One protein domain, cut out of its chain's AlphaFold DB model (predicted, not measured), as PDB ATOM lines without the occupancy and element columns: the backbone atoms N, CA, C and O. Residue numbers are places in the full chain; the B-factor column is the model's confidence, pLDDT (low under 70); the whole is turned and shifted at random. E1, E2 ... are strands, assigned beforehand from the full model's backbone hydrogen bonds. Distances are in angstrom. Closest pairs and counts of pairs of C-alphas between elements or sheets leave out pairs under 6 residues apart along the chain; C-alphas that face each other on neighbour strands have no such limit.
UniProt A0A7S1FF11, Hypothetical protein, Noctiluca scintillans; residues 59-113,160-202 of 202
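AT A GLANCE: This is residues 59 to 113 and 160 to 202 of the 202 residues of the protein "Hypothetical protein" of Noctiluca scintillans (UniProt A0A7S1FF11). Two small strand lobes stand end to end: one holds the strand pair E1 and E4 with the hairpin E2 and E3, the other the strand pair E5 and E8 with the hairpin E6 and E7. Residues 59 to 64 run along the second lobe before the backbone passes into the first, and the lobes meet loosely where the end of E4 comes near E5 and E8. The printed part has 98 residues with eight named strands, E1 to E8 in order along the chain, and no named helix; its four sheets are antiparallel pairs. The class is all strand, though under half of the residues, 43 of 98, are in named elements. The whole is compact, with a radius of gyration of the C-alphas of 14.5 A, and elongated, spanning 42 by 26 by 22 A.

IN THESE COORDINATES: E1, residues 67 to 72, begins with C-alpha 67 at (131.297, 147.663, 166.896) and is 16.9 A long; E4, residues 105 to 110, is 16.3 A. E2, residues 82 to 87, measures 14.3 A and E3, residues 90 to 95, 16.5 A. E5 is residues 160 to 163, 9.9 A, and E8 residues 197 to 201, 13.1 A, ending with C-alpha 201 at (143.776, 140.460, 166.528). E6, residues 173 to 177, is 13.8 A and E7, residues 183 to 187, 13.9 A.

HOW THE PARTS SIT: E1 and E4 are antiparallel at 154 degrees, with N 69 and O 108 2.8 A apart, within hydrogen-bond range. The hairpin E2 and E3 is antiparallel at 145 degrees, with N 85 and O 92 at 2.8 A. The closest C-alphas of E1 and E2 are those of Phe 71 and Val 85, 6.6 A. From E4, C-alpha 110 is 6.8 A from that of Ile 161 in E5. E3 and E8 are only just apart, their closest C-alphas 8.4 A from each other. E5 and E8 are antiparallel at 147 degrees, with N 162 and O 198 at 2.8 A. The hairpin E6 and E7 is antiparallel at 151 degrees, with N 174 and O 186 at 2.8 A. The closest C-alphas of E7 and E8 are those of Ala 186 and Val 200, 7.2 A. Residues 59 to 60 pair with residues 174 to 175 of E6, parallel, and residues 63 to 64 with residues 161 to 162 of E5, antiparallel.

THE WHOLE: The C-alphas farthest apart are those of Asn 76 and Ser 182, 43.9 A. Residues 114 to 159 are cut out, and C-alphas 113 and 160 are 11.5 A apart across the cut. Of the links that are printed whole, E2 to E3 and E6 to E7 are tight and the others short. The mean pLDDT of the printed part is 95.2, and no printed residue is under 70.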
ATOM      1  N   LEU A  59     135.722 124.996 160.811       96.56
ATOM      2  CA  LEU A  59     134.347 125.445 160.624       96.56
ATOM      3  C   LEU A  59     134.333 126.871 160.054       96.56
ATOM      4  O   LEU A  59     134.955 127.759 160.640       96.56
ATOM      5  N   PRO A  60     133.629 127.126 158.938       97.12
ATOM      6  CA  PRO A  60     133.502 128.479 158.421       97.12
ATOM      7  C   PRO A  60     132.657 129.324 159.379       97.12
ATOM      8  O   PRO A  60     131.655 128.854 159.926       97.12
ATOM      9  N   THR A  61     133.041 130.581 159.565       97.31
ATOM     10  CA  THR A  61     132.303 131.530 160.398       97.31
ATOM     11  C   THR A  61     132.366 132.955 159.845       97.31
ATOM     12  O   THR A  61     133.038 133.234 158.854       97.31
ATOM     13  N   VAL A  62     131.623 133.860 160.477       96.81
ATOM     14  CA  VAL A  62     131.549 135.277 160.127       96.81
ATOM     15  C   VAL A  62     132.497 136.073 161.020       96.81
ATOM     16  O   VAL A  62     132.467 135.940 162.247       96.81
ATOM     17  N   ALA A  63     133.299 136.934 160.396       97.38
ATOM     18  CA  ALA A  63     134.052 137.979 161.071       97.38
ATOM     19  C   ALA A  63     133.417 139.346 160.811       97.38
ATOM     20  O   ALA A  63     132.880 139.608 159.736       97.38
ATOM     21  N   LEU A  64     133.469 140.218 161.811       97.06
ATOM     22  CA  LEU A  64     132.962 141.582 161.732       97.06
ATOM     23  C   LEU A  64     134.016 142.556 162.278       97.06
ATOM     24  O   LEU A  64     134.809 142.181 163.148       97.06
ATOM     25  N   PRO A  65     134.019 143.822 161.834       96.38
ATOM     26  CA  PRO A  65     134.800 144.859 162.496       96.38
ATOM     27  C   PRO A  65     134.267 145.120 163.917       96.38
ATOM     28  O   PRO A  65     133.070 144.894 164.167       96.38
ATOM     29  N   PRO A  66     135.116 145.646 164.823       95.62
ATOM     30  CA  PRO A  66     134.696 146.068 166.148       95.62
ATOM     31  C   PRO A  66     133.529 147.049 166.071       95.62
ATOM     32  O   PRO A  66     133.521 147.953 165.231       95.62
ATOM     33  N   ARG A  67     132.524 146.856 166.922       96.12
ATOM     34  CA  ARG A  67     131.297 147.663 166.896       96.12
ATOM     35  C   ARG A  67     130.632 147.728 168.258       96.12
ATOM     36  O   ARG A  67     130.727 146.786 169.042       96.12
ATOM     37  N   GLU A  68     129.920 148.817 168.497       96.44
ATOM     38  CA  GLU A  68     129.064 148.963 169.670       96.44
ATOM     39  C   GLU A  68     127.699 148.318 169.415       96.44
ATOM     40  O   GLU A  68     127.122 148.447 168.331       96.44
ATOM     41  N   VAL A  69     127.197 147.605 170.418       96.19
ATOM     42  CA  VAL A  69     125.833 147.073 170.463       96.19
ATOM     43  C   VAL A  69     125.073 147.843 171.527       96.19
ATOM     44  O   VAL A  69     125.519 147.918 172.670       96.19
ATOM     45  N   PHE A  70     123.929 148.399 171.138       97.50
ATOM     46  CA  PHE A  70     123.053 149.183 172.002       97.50
ATOM     47  C   PHE A  70     121.829 148.360 172.384       97.50
ATOM     48  O   PHE A  70     121.260 147.670 171.538       97.50
ATOM     49  N   PHE A  71     121.407 148.448 173.640       97.69
ATOM     50  CA  PHE A  71     120.198 147.786 174.122       97.69
ATOM     51  C   PHE A  71     119.619 148.523 175.330       97.69
ATOM     52  O   PHE A  71     120.322 149.254 176.021       97.69
ATOM     53  N   THR A  72     118.335 148.306 175.605       98.25
ATOM     54  CA  THR A  72     117.678 148.803 176.820       98.25
ATOM     55  C   THR A  72     117.556 147.670 177.827       98.25
ATOM     56  O   THR A  72     117.131 146.571 177.464       98.25
ATOM     57  N   VAL A  73     117.904 147.919 179.091       98.25
ATOM     58  CA  VAL A  73     117.783 146.907 180.148       98.25
ATOM     59  C   VAL A  73     116.298 146.572 180.375       98.25
ATOM     60  O   VAL A  73     115.513 147.481 180.660       98.25
ATOM     61  N   PRO A  74     115.869 145.300 180.275       98.19
ATOM     62  CA  PRO A  74     114.465 144.931 180.475       98.19
ATOM     63  C   PRO A  74     113.981 145.136 181.923       98.19
ATOM     64  O   PRO A  74     114.755 144.986 182.863       98.19
ATOM     65  N   GLU A  75     112.674 145.376 182.116       97.75
ATOM     66  CA  GLU A  75     112.032 145.691 183.418       97.75
ATOM     67  C   GLU A  75     112.312 144.699 184.569       97.75
ATOM     68  O   GLU A  75     112.244 145.075 185.736       97.75
ATOM     69  N   ASN A  76     112.637 143.440 184.260       96.12
ATOM     70  CA  ASN A  76     112.745 142.346 185.238       96.12
ATOM     71  C   ASN A  76     114.180 141.833 185.444       96.12
ATOM     72  O   ASN A  76     114.360 140.682 185.838       96.12
ATOM     73  N   VAL A  77     115.185 142.651 185.132       97.44
ATOM     74  CA  VAL A  77     116.595 142.244 185.087       97.44
ATOM     75  C   VAL A  77     117.417 143.080 186.068       97.44
ATOM     76  O   VAL A  77     117.198 144.280 186.210       97.44
ATOM     77  N   GLN A  78     118.350 142.451 186.777       96.44
ATOM     78  CA  GLN A  78     119.258 143.104 187.719       96.44
ATOM     79  C   GLN A  78     120.676 143.227 187.137       96.44
ATOM     80  O   GLN A  78     121.051 142.456 186.252       96.44
ATOM     81  N   PRO A  79     121.499 144.168 187.634       96.69
ATOM     82  CA  PRO A  79     122.909 144.214 187.273       96.69
ATOM     83  C   PRO A  79     123.594 142.857 187.508       96.69
ATOM     84  O   PRO A  79     123.473 142.269 188.583       96.69
ATOM     85  N   GLY A  80     124.327 142.366 186.506       95.44
ATOM     86  CA  GLY A  80     124.981 141.055 186.504       95.44
ATOM     87  C   GLY A  80     124.149 139.907 185.921       95.44
ATOM     88  O   GLY A  80     124.721 138.856 185.627       95.44
ATOM     89  N   ASP A  81     122.844 140.092 185.705       96.88
ATOM     90  CA  ASP A  81     122.020 139.092 185.023       96.88
ATOM     91  C   ASP A  81     122.439 138.937 183.557       96.88
ATOM     92  O   ASP A  81     122.914 139.874 182.910       96.88
ATOM     93  N   ILE A  82     122.230 137.734 183.024       95.12
ATOM     94  CA  ILE A  82     122.496 137.396 181.629       95.12
ATOM     95  C   ILE A  82     121.211 137.562 180.814       95.12
ATOM     96  O   ILE A  82     120.192 136.949 181.139       95.12
ATOM     97  N   ILE A  83     121.265 138.361 179.751       96.38
ATOM     98  CA  ILE A  83     120.139 138.632 178.849       96.38
ATOM     99  C   ILE A  83     120.526 138.389 177.392       96.38
ATOM    100  O   ILE A  83     121.694 138.505 177.028       96.38
ATOM    101  N   ASP A  84     119.531 138.103 176.555       95.69
ATOM    102  CA  ASP A  84     119.699 138.062 175.104       95.69
ATOM    103  C   ASP A  84     119.284 139.408 174.501       95.69
ATOM    104  O   ASP A  84     118.183 139.903 174.750       95.69
ATOM    105  N   VAL A  85     120.173 139.999 173.706       96.31
ATOM    106  CA  VAL A  85     119.960 141.263 172.989       96.31
ATOM    107  C   VAL A  85     120.118 141.053 171.487       96.31
ATOM    108  O   VAL A  85     120.724 140.076 171.047       96.31
ATOM    109  N   ASP A  86     119.596 141.971 170.678       96.19
ATOM    110  CA  ASP A  86     119.773 141.905 169.227       96.19
ATOM    111  C   ASP A  86     121.220 142.252 168.845       96.19
ATOM    112  O   ASP A  86     121.677 143.388 168.972       96.19
ATOM    113  N   GLY A  87     121.959 141.248 168.378       95.00
ATOM    114  CA  GLY A  87     123.321 141.383 167.881       95.00
ATOM    115  C   GLY A  87     123.396 141.509 166.354       95.00
ATOM    116  O   GLY A  87     122.407 141.354 165.635       95.00
ATOM    117  N   PRO A  88     124.604 141.747 165.811       94.25
ATOM    118  CA  PRO A  88     124.804 141.988 164.381       94.25
ATOM    119  C   PRO A  88     124.503 140.778 163.481       94.25
ATOM    120  O   PRO A  88     124.191 140.965 162.307       94.25
ATOM    121  N   THR A  89     124.593 139.559 164.018       94.12
ATOM    122  CA  THR A  89     124.366 138.301 163.279       94.12
ATOM    123  C   THR A  89     123.232 137.469 163.897       94.12
ATOM    124  O   THR A  89     123.077 136.292 163.582       94.12
ATOM    125  N   GLY A  90     122.433 138.058 164.792       92.62
ATOM    126  CA  GLY A  90     121.390 137.370 165.557       92.62
ATOM    127  C   GLY A  90     121.472 137.667 167.057       92.62
ATOM    128  O   GLY A  90     122.212 138.569 167.449       92.62
ATOM    129  N   PRO A  91     120.724 136.926 167.895       94.00
ATOM    130  CA  PRO A  91     120.715 137.127 169.341       94.00
ATOM    131  C   PRO A  91     122.116 136.995 169.948       94.00
ATOM    132  O   PRO A  91     122.876 136.096 169.590       94.00
ATOM    133  N   LEU A  92     122.438 137.894 170.872       93.31
ATOM    134  CA  LEU A  92     123.700 137.959 171.590       93.31
ATOM    135  C   LEU A  92     123.432 137.896 173.090       93.31
ATOM    136  O   LEU A  92     122.724 138.737 173.632       93.31
ATOM    137  N   THR A  93     124.058 136.940 173.762       92.81
ATOM    138  CA  THR A  93     123.964 136.801 175.213       92.81
ATOM    139  C   THR A  93     124.986 137.713 175.898       92.81
ATOM    140  O   THR A  93     126.190 137.587 175.667       92.81
ATOM    141  N   VAL A  94     124.518 138.636 176.741       94.56
ATOM    142  CA  VAL A  94     125.339 139.657 177.416       94.56
ATOM    143  C   VAL A  94     125.005 139.728 178.901       94.56
ATOM    144  O   VAL A  94     123.874 139.464 179.300       94.56
ATOM    145  N   ALA A  95     125.982 140.104 179.725       95.06
ATOM    146  CA  ALA A  95     125.743 140.422 181.130       95.06
ATOM    147  C   ALA A  95     125.376 141.903 181.280       95.06
ATOM    148  O   ALA A  95     126.043 142.764 180.699       95.06
ATOM    149  N   VAL A  96     124.356 142.210 182.082       96.62
ATOM    150  CA  VAL A  96     124.013 143.599 182.407       96.62
ATOM    151  C   VAL A  96     125.136 144.211 183.253       96.62
ATOM    152  O   VAL A  96     125.506 143.624 184.273       96.62
ATOM    153  N   PRO A  97     125.700 145.374 182.874       96.00
ATOM    154  CA  PRO A  97     126.767 145.996 183.650       96.00
ATOM    155  C   PRO A  97     126.308 146.359 185.076       96.00
ATOM    156  O   PRO A  97     125.141 146.695 185.270       96.00
ATOM    157  N   PRO A  98     127.215 146.367 186.072       95.31
ATOM    158  CA  PRO A  98     126.874 146.542 187.492       95.31
ATOM    159  C   PRO A  98     126.190 147.879 187.833       95.31
ATOM    160  O   PRO A  98     125.599 148.003 188.902       95.31
ATOM    161  N   GLU A  99     126.275 148.871 186.945       95.00
ATOM    162  CA  GLU A  99     125.772 150.235 187.157       95.00
ATOM    163  C   GLU A  99     124.471 150.549 186.396       95.00
ATOM    164  O   GLU A  99     124.033 151.694 186.421       95.00
ATOM    165  N   HIS A 100     123.862 149.567 185.718       95.75
ATOM    166  CA  HIS A 100     122.678 149.791 184.878       95.75
ATOM    167  C   HIS A 100     121.444 149.064 185.421       95.75
ATOM    168  O   HIS A 100     121.503 147.896 185.808       95.75
ATOM    169  N   TYR A 101     120.314 149.763 185.421       97.06
ATOM    170  CA  TYR A 101     119.026 149.329 185.949       97.06
ATOM    171  C   TYR A 101     117.984 149.203 184.834       97.06
ATOM    172  O   TYR A 101     118.178 149.725 183.735       97.06
ATOM    173  N   PRO A 102     116.852 148.527 185.091       98.25
ATOM    174  CA  PRO A 102     115.786 148.435 184.109       98.25
ATOM    175  C   PRO A 102     115.336 149.781 183.533       98.25
ATOM    176  O   PRO A 102     115.037 150.716 184.274       98.25
ATOM    177  N   GLY A 103     115.243 149.844 182.204       97.81
ATOM    178  CA  GLY A 103     114.936 151.053 181.441       97.81
ATOM    179  C   GLY A 103     116.162 151.851 180.987       97.81
ATOM    180  O   GLY A 103     116.014 152.680 180.090       97.81
ATOM    181  N   ASP A 104     117.353 151.589 181.533       98.25
ATOM    182  CA  ASP A 104     118.576 152.281 181.121       98.25
ATOM    183  C   ASP A 104     119.016 151.853 179.715       98.25
ATOM    184  O   ASP A 104     118.917 150.681 179.330       98.25
ATOM    185  N   GLU A 105     119.546 152.806 178.946       98.06
ATOM    186  CA  GLU A 105     120.228 152.533 177.683       98.06
ATOM    187  C   GLU A 105     121.669 152.100 177.964       98.06
ATOM    188  O   GLU A 105     122.464 152.842 178.536       98.06
ATOM    189  N   CYS A 106     122.004 150.886 177.547       97.12
ATOM    190  CA  CYS A 106     123.336 150.315 177.640       97.12
ATOM    191  C   CYS A 106     124.002 150.288 176.267       97.12
ATOM    192  O   CYS A 106     123.351 150.114 175.234       97.12
ATOM    193  N   SER A 107     125.329 150.358 176.276       96.56
ATOM    194  CA  SER A 107     126.148 150.003 175.122       96.56
ATOM    195  C   SER A 107     127.285 149.088 175.553       96.56
ATOM    196  O   SER A 107     127.855 149.251 176.633       96.56
ATOM    197  N   ILE A 108     127.603 148.103 174.718       94.75
ATOM    198  CA  ILE A 108     128.793 147.270 174.879       94.75
ATOM    199  C   ILE A 108     129.624 147.323 173.606       94.75
ATOM    200  O   ILE A 108     129.096 147.234 172.498       94.75
ATOM    201  N   LEU A 109     130.938 147.449 173.759       94.50
ATOM    202  CA  LEU A 109     131.864 147.387 172.639       94.50
ATOM    203  C   LEU A 109     132.268 145.931 172.396       94.50
ATOM    204  O   LEU A 109     132.929 145.310 173.226       94.50
ATOM    205  N   LEU A 110     131.902 145.395 171.234       94.56
ATOM    206  CA  LEU A 110     132.415 144.120 170.754       94.56
ATOM    207  C   LEU A 110     133.786 144.363 170.117       94.56
ATOM    208  O   LEU A 110     133.879 144.674 168.930       94.56
ATOM    209  N   SER A 111     134.852 144.255 170.907       94.12
ATOM    210  CA  SER A 111     136.235 144.419 170.445       94.12
ATOM    211  C   SER A 111     137.201 143.504 171.191       94.12
ATOM    212  O   SER A 111     136.843 142.855 172.174       94.12
ATOM    213  N   ALA A 112     138.462 143.488 170.751       91.25
ATOM    214  CA  ALA A 112     139.541 143.000 171.600       91.25
ATOM    215  C   ALA A 112     139.617 143.807 172.909       91.25
ATOM    216  O   ALA A 112     139.291 145.003 172.908       91.25
ATOM    217  N   PRO A 113     140.056 143.178 174.013       87.94
ATOM    218  CA  PRO A 113     140.338 143.898 175.245       87.94
ATOM    219  C   PRO A 113     141.443 144.935 175.016       87.94
ATOM    220  O   PRO A 113     142.323 144.756 174.167       87.94
ATOM    221  N   VAL A 160     139.344 141.897 164.692       96.38
ATOM    222  CA  VAL A 160     138.001 141.548 164.233       96.38
ATOM    223  C   VAL A 160     137.307 140.738 165.319       96.38
ATOM    224  O   VAL A 160     137.963 140.091 166.136       96.38
ATOM    225  N   ILE A 161     135.981 140.764 165.341       96.44
ATOM    226  CA  ILE A 161     135.180 139.884 166.191       96.44
ATOM    227  C   ILE A 161     134.682 138.712 165.355       96.44
ATOM    228  O   ILE A 161     134.175 138.895 164.251       96.44
ATOM    229  N   VAL A 162     134.849 137.507 165.879       97.12
ATOM    230  CA  VAL A 162     134.553 136.252 165.196       97.12
ATOM    231  C   VAL A 162     133.428 135.561 165.944       97.12
ATOM    232  O   VAL A 162     133.518 135.372 167.159       97.12
ATOM    233  N   GLN A 163     132.359 135.205 165.233       96.56
ATOM    234  CA  GLN A 163     131.255 134.457 165.829       96.56
ATOM    235  C   GLN A 163     131.658 132.993 166.028       96.56
ATOM    236  O   GLN A 163     132.315 132.395 165.174       96.56
ATOM    237  N   VAL A 164     131.240 132.381 167.128       96.12
ATOM    238  CA  VAL A 164     131.385 130.939 167.339       96.12
ATOM    239  C   VAL A 164     130.265 130.230 166.571       96.12
ATOM    240  O   VAL A 164     129.092 130.408 166.924       96.12
ATOM    241  N   PRO A 165     130.568 129.448 165.517       96.44
ATOM    242  CA  PRO A 165     129.532 128.812 164.717       96.44
ATOM    243  C   PRO A 165     128.838 127.687 165.498       96.44
ATOM    244  O   PRO A 165     129.395 127.085 166.419       96.44
ATOM    245  N   CYS A 166     127.606 127.367 165.105       94.31
ATOM    246  CA  CYS A 166     126.868 126.236 165.660       94.31
ATOM    247  C   CYS A 166     127.655 124.927 165.498       94.31
ATOM    248  O   CYS A 166     128.038 124.564 164.388       94.31
ATOM    249  N   GLY A 167     127.847 124.204 166.602       93.38
ATOM    250  CA  GLY A 167     128.578 122.933 166.624       93.38
ATOM    251  C   GLY A 167     130.080 123.057 166.888       93.38
ATOM    252  O   GLY A 167     130.711 122.027 167.098       93.38
ATOM    253  N   ALA A 168     130.633 124.273 166.938       95.31
ATOM    254  CA  ALA A 168     131.991 124.480 167.424       95.31
ATOM    255  C   ALA A 168     132.085 124.277 168.940       95.31
ATOM    256  O   ALA A 168     131.206 124.690 169.700       95.31
ATOM    257  N   SER A 169     133.186 123.674 169.366       94.81
ATOM    258  CA  SER A 169     133.594 123.512 170.757       94.81
ATOM    259  C   SER A 169     134.932 124.219 170.998       94.81
ATOM    260  O   SER A 169     135.682 124.464 170.050       94.81
ATOM    261  N   PRO A 170     135.279 124.548 172.253       95.00
ATOM    262  CA  PRO A 170     136.611 125.045 172.569       95.00
ATOM    263  C   PRO A 170     137.725 124.150 172.017       95.00
ATOM    264  O   PRO A 170     137.669 122.928 172.152       95.00
ATOM    265  N   GLY A 171     138.734 124.766 171.402       93.56
ATOM    266  CA  GLY A 171     139.835 124.072 170.729       93.56
ATOM    267  C   GLY A 171     139.609 123.792 169.239       93.56
ATOM    268  O   GLY A 171     140.585 123.542 168.528       93.56
ATOM    269  N   ASP A 172     138.374 123.892 168.736       94.88
ATOM    270  CA  ASP A 172     138.108 123.782 167.301       94.88
ATOM    271  C   ASP A 172     138.716 124.958 166.532       94.88
ATOM    272  O   ASP A 172     138.853 126.074 167.043       94.88
ATOM    273  N   SER A 173     139.075 124.707 165.273       95.06
ATOM    274  CA  SER A 173     139.540 125.748 164.360       95.06
ATOM    275  C   SER A 173     138.365 126.324 163.582       95.06
ATOM    276  O   SER A 173     137.532 125.590 163.057       95.06
ATOM    277  N   VAL A 174     138.320 127.643 163.458       96.69
ATOM    278  CA  VAL A 174     137.356 128.350 162.615       96.69
ATOM    279  C   VAL A 174     138.090 129.136 161.539       96.69
ATOM    280  O   VAL A 174     139.153 129.690 161.825       96.69
ATOM    281  N   SER A 175     137.541 129.186 160.323       96.94
ATOM    282  CA  SER A 175     138.039 130.052 159.248       96.94
ATOM    283  C   SER A 175     137.043 131.157 158.926       96.94
ATOM    284  O   SER A 175     135.827 130.966 158.994       96.94
ATOM    285  N   PHE A 176     137.562 132.339 158.621       97.12
ATOM    286  CA  PHE A 176     136.766 133.512 158.283       97.12
ATOM    287  C   PHE A 176     137.535 134.412 157.318       97.12
ATOM    288  O   PHE A 176     138.767 134.439 157.306       97.12
ATOM    289  N   GLU A 177     136.794 135.169 156.518       96.75
ATOM    290  CA  GLU A 177     137.342 136.166 155.602       96.75
ATOM    291  C   GLU A 177     137.266 137.553 156.251       96.75
ATOM    292  O   GLU A 177     136.269 137.894 156.891       96.75
ATOM    293  N   ILE A 178     138.327 138.345 156.109       95.00
ATOM    294  CA  ILE A 178     138.344 139.762 156.501       95.00
ATOM    295  C   ILE A 178     138.136 140.658 155.277       95.00
ATOM    296  O   ILE A 178     138.334 140.218 154.151       95.00
ATOM    297  N   ASP A 179     137.830 141.942 155.484       92.19
ATOM    298  CA  ASP A 179     137.535 142.902 154.401       92.19
ATOM    299  C   ASP A 179     138.645 143.028 153.329       92.19
ATOM    300  O   ASP A 179     138.396 143.527 152.232       92.19
ATOM    301  N   SER A 180     139.873 142.568 153.607       90.81
ATOM    302  CA  SER A 180     140.952 142.492 152.611       90.81
ATOM    303  C   SER A 180     140.832 141.316 151.630       90.81
ATOM    304  O   SER A 180     141.663 141.210 150.729       90.81
ATOM    305  N   GLY A 181     139.868 140.409 151.819       93.06
ATOM    306  CA  GLY A 181     139.736 139.139 151.094       93.06
ATOM    307  C   GLY A 181     140.704 138.046 151.562       93.06
ATOM    308  O   GLY A 181     140.811 136.995 150.934       93.06
ATOM    309  N   SER A 182     141.455 138.294 152.640       92.62
ATOM    310  CA  SER A 182     142.341 137.289 153.230       92.62
ATOM    311  C   SER A 182     141.535 136.331 154.102       92.62
ATOM    312  O   SER A 182     140.767 136.770 154.957       92.62
ATOM    313  N   GLU A 183     141.760 135.030 153.932       95.56
ATOM    314  CA  GLU A 183     141.236 134.012 154.840       95.56
ATOM    315  C   GLU A 183     142.182 133.860 156.038       95.56
ATOM    316  O   GLU A 183     143.393 133.674 155.883       95.56
ATOM    317  N   LEU A 184     141.624 133.959 157.242       94.25
ATOM    318  CA  LEU A 184     142.327 133.755 158.503       94.25
ATOM    319  C   LEU A 184     141.697 132.588 159.261       94.25
ATOM    320  O   LEU A 184     140.517 132.280 159.097       94.25
ATOM    321  N   CYS A 185     142.494 131.969 160.134       94.75
ATOM    322  CA  CYS A 185     142.027 130.931 161.044       94.75
ATOM    323  C   CYS A 185     142.256 131.345 162.497       94.75
ATOM    324  O   CYS A 185     143.274 131.959 162.830       94.75
ATOM    325  N   ALA A 186     141.336 130.954 163.372       94.62
ATOM    326  CA  ALA A 186     141.476 131.104 164.814       94.62
ATOM    327  C   ALA A 186     141.005 129.844 165.541       94.62
ATOM    328  O   ALA A 186     140.264 129.035 164.988       94.62
ATOM    329  N   VAL A 187     141.445 129.687 166.788       94.81
ATOM    330  CA  VAL A 187     140.995 128.611 167.674       94.81
ATOM    331  C   VAL A 187     139.909 129.162 168.585       94.81
ATOM    332  O   VAL A 187     140.070 130.249 169.142       94.81
ATOM    333  N   VAL A 188     138.818 128.417 168.741       95.44
ATOM    334  CA  VAL A 188     137.725 128.784 169.645       95.44
ATOM    335  C   VAL A 188     138.239 128.749 171.091       95.44
ATOM    336  O   VAL A 188     138.708 127.694 171.532       95.44
ATOM    337  N   PRO A 189     138.173 129.868 171.840       94.19
ATOM    338  CA  PRO A 189     138.706 129.916 173.194       94.19
ATOM    339  C   PRO A 189     137.870 129.090 174.177       94.19
ATOM    340  O   PRO A 189     136.667 128.888 173.984       94.19
ATOM    341  N   GLU A 190     138.500 128.653 175.269       93.62
ATOM    342  CA  GLU A 190     137.812 127.986 176.380       93.62
ATOM    343  C   GLU A 190     136.665 128.837 176.941       93.62
ATOM    344  O   GLU A 190     136.746 130.061 177.005       93.62
ATOM    345  N   GLY A 191     135.563 128.178 177.309       91.25
ATOM    346  CA  GLY A 191     134.355 128.841 177.816       91.25
ATOM    347  C   GLY A 191     133.472 129.501 176.750       91.25
ATOM    348  O   GLY A 191     132.366 129.928 177.073       91.25
ATOM    349  N   SER A 192     133.907 129.551 175.487       92.44
ATOM    350  CA  SER A 192     133.078 130.074 174.397       92.44
ATOM    351  C   SER A 192     131.945 129.110 174.057       92.44
ATOM    352  O   SER A 192     132.152 127.897 173.986       92.44
ATOM    353  N   VAL A 193     130.752 129.651 173.811       92.44
ATOM    354  CA  VAL A 193     129.566 128.874 173.431       92.44
ATOM    355  C   VAL A 193     129.086 129.296 172.041       92.44
ATOM    356  O   VAL A 193     129.280 130.449 171.655       92.44
ATOM    357  N   PRO A 194     128.458 128.403 171.260       94.56
ATOM    358  CA  PRO A 194     127.916 128.772 169.959       94.56
ATOM    359  C   PRO A 194     127.003 129.999 170.021       94.56
ATOM    360  O   PRO A 194     126.150 130.102 170.900       94.56
ATOM    361  N   GLY A 195     127.181 130.917 169.070       91.88
ATOM    362  CA  GLY A 195     126.456 132.186 169.006       91.88
ATOM    363  C   GLY A 195     127.158 133.365 169.686       91.88
ATOM    364  O   GLY A 195     126.833 134.503 169.351       91.88
ATOM    365  N   THR A 196     128.148 133.139 170.562       93.25
ATOM    366  CA  THR A 196     128.947 134.240 171.127       93.25
ATOM    367  C   THR A 196     130.013 134.728 170.153       93.25
ATOM    368  O   THR A 196     130.242 134.140 169.093       93.25
ATOM    369  N   PHE A 197     130.672 135.827 170.516       95.69
ATOM    370  CA  PHE A 197     131.773 136.403 169.758       95.69
ATOM    371  C   PHE A 197     133.047 136.395 170.596       95.69
ATOM    372  O   PHE A 197     133.002 136.581 171.810       95.69
ATOM    373  N   PHE A 198     134.185 136.232 169.932       95.56
ATOM    374  CA  PHE A 198     135.501 136.447 170.521       95.56
ATOM    375  C   PHE A 198     136.352 137.298 169.581       95.56
ATOM    376  O   PHE A 198     136.142 137.316 168.369       95.56
ATOM    377  N   ALA A 199     137.298 138.043 170.141       94.94
ATOM    378  CA  ALA A 199     138.141 138.925 169.353       94.94
ATOM    379  C   ALA A 199     139.381 138.197 168.834       94.94
ATOM    380  O   ALA A 199     140.068 137.492 169.573       94.94
ATOM    381  N   VAL A 200     139.711 138.435 167.569       93.31
ATOM    382  CA  VAL A 200     140.943 137.981 166.933       93.31
ATOM    383  C   VAL A 200     141.696 139.204 166.445       93.31
ATOM    384  O   VAL A 200     141.237 139.934 165.574       93.31
ATOM    385  N   ALA A 201     142.867 139.438 167.027       90.62
ATOM    386  CA  ALA A 201     143.776 140.460 166.528       90.62
ATOM    387  C   ALA A 201     144.314 140.117 165.131       90.62
ATOM    388  O   ALA A 201     144.597 138.940 164.869       90.62
ATOM    389  N   ILE A 202     144.451 141.149 164.294       88.75
ATOM    390  CA  ILE A 202     144.886 141.094 162.888       88.75
ATOM    391  C   ILE A 202     146.225 141.799 162.673       88.75
ATOM    392  O   ILE A 202     146.541 142.728 163.450       88.75
TER     393      ILE A 202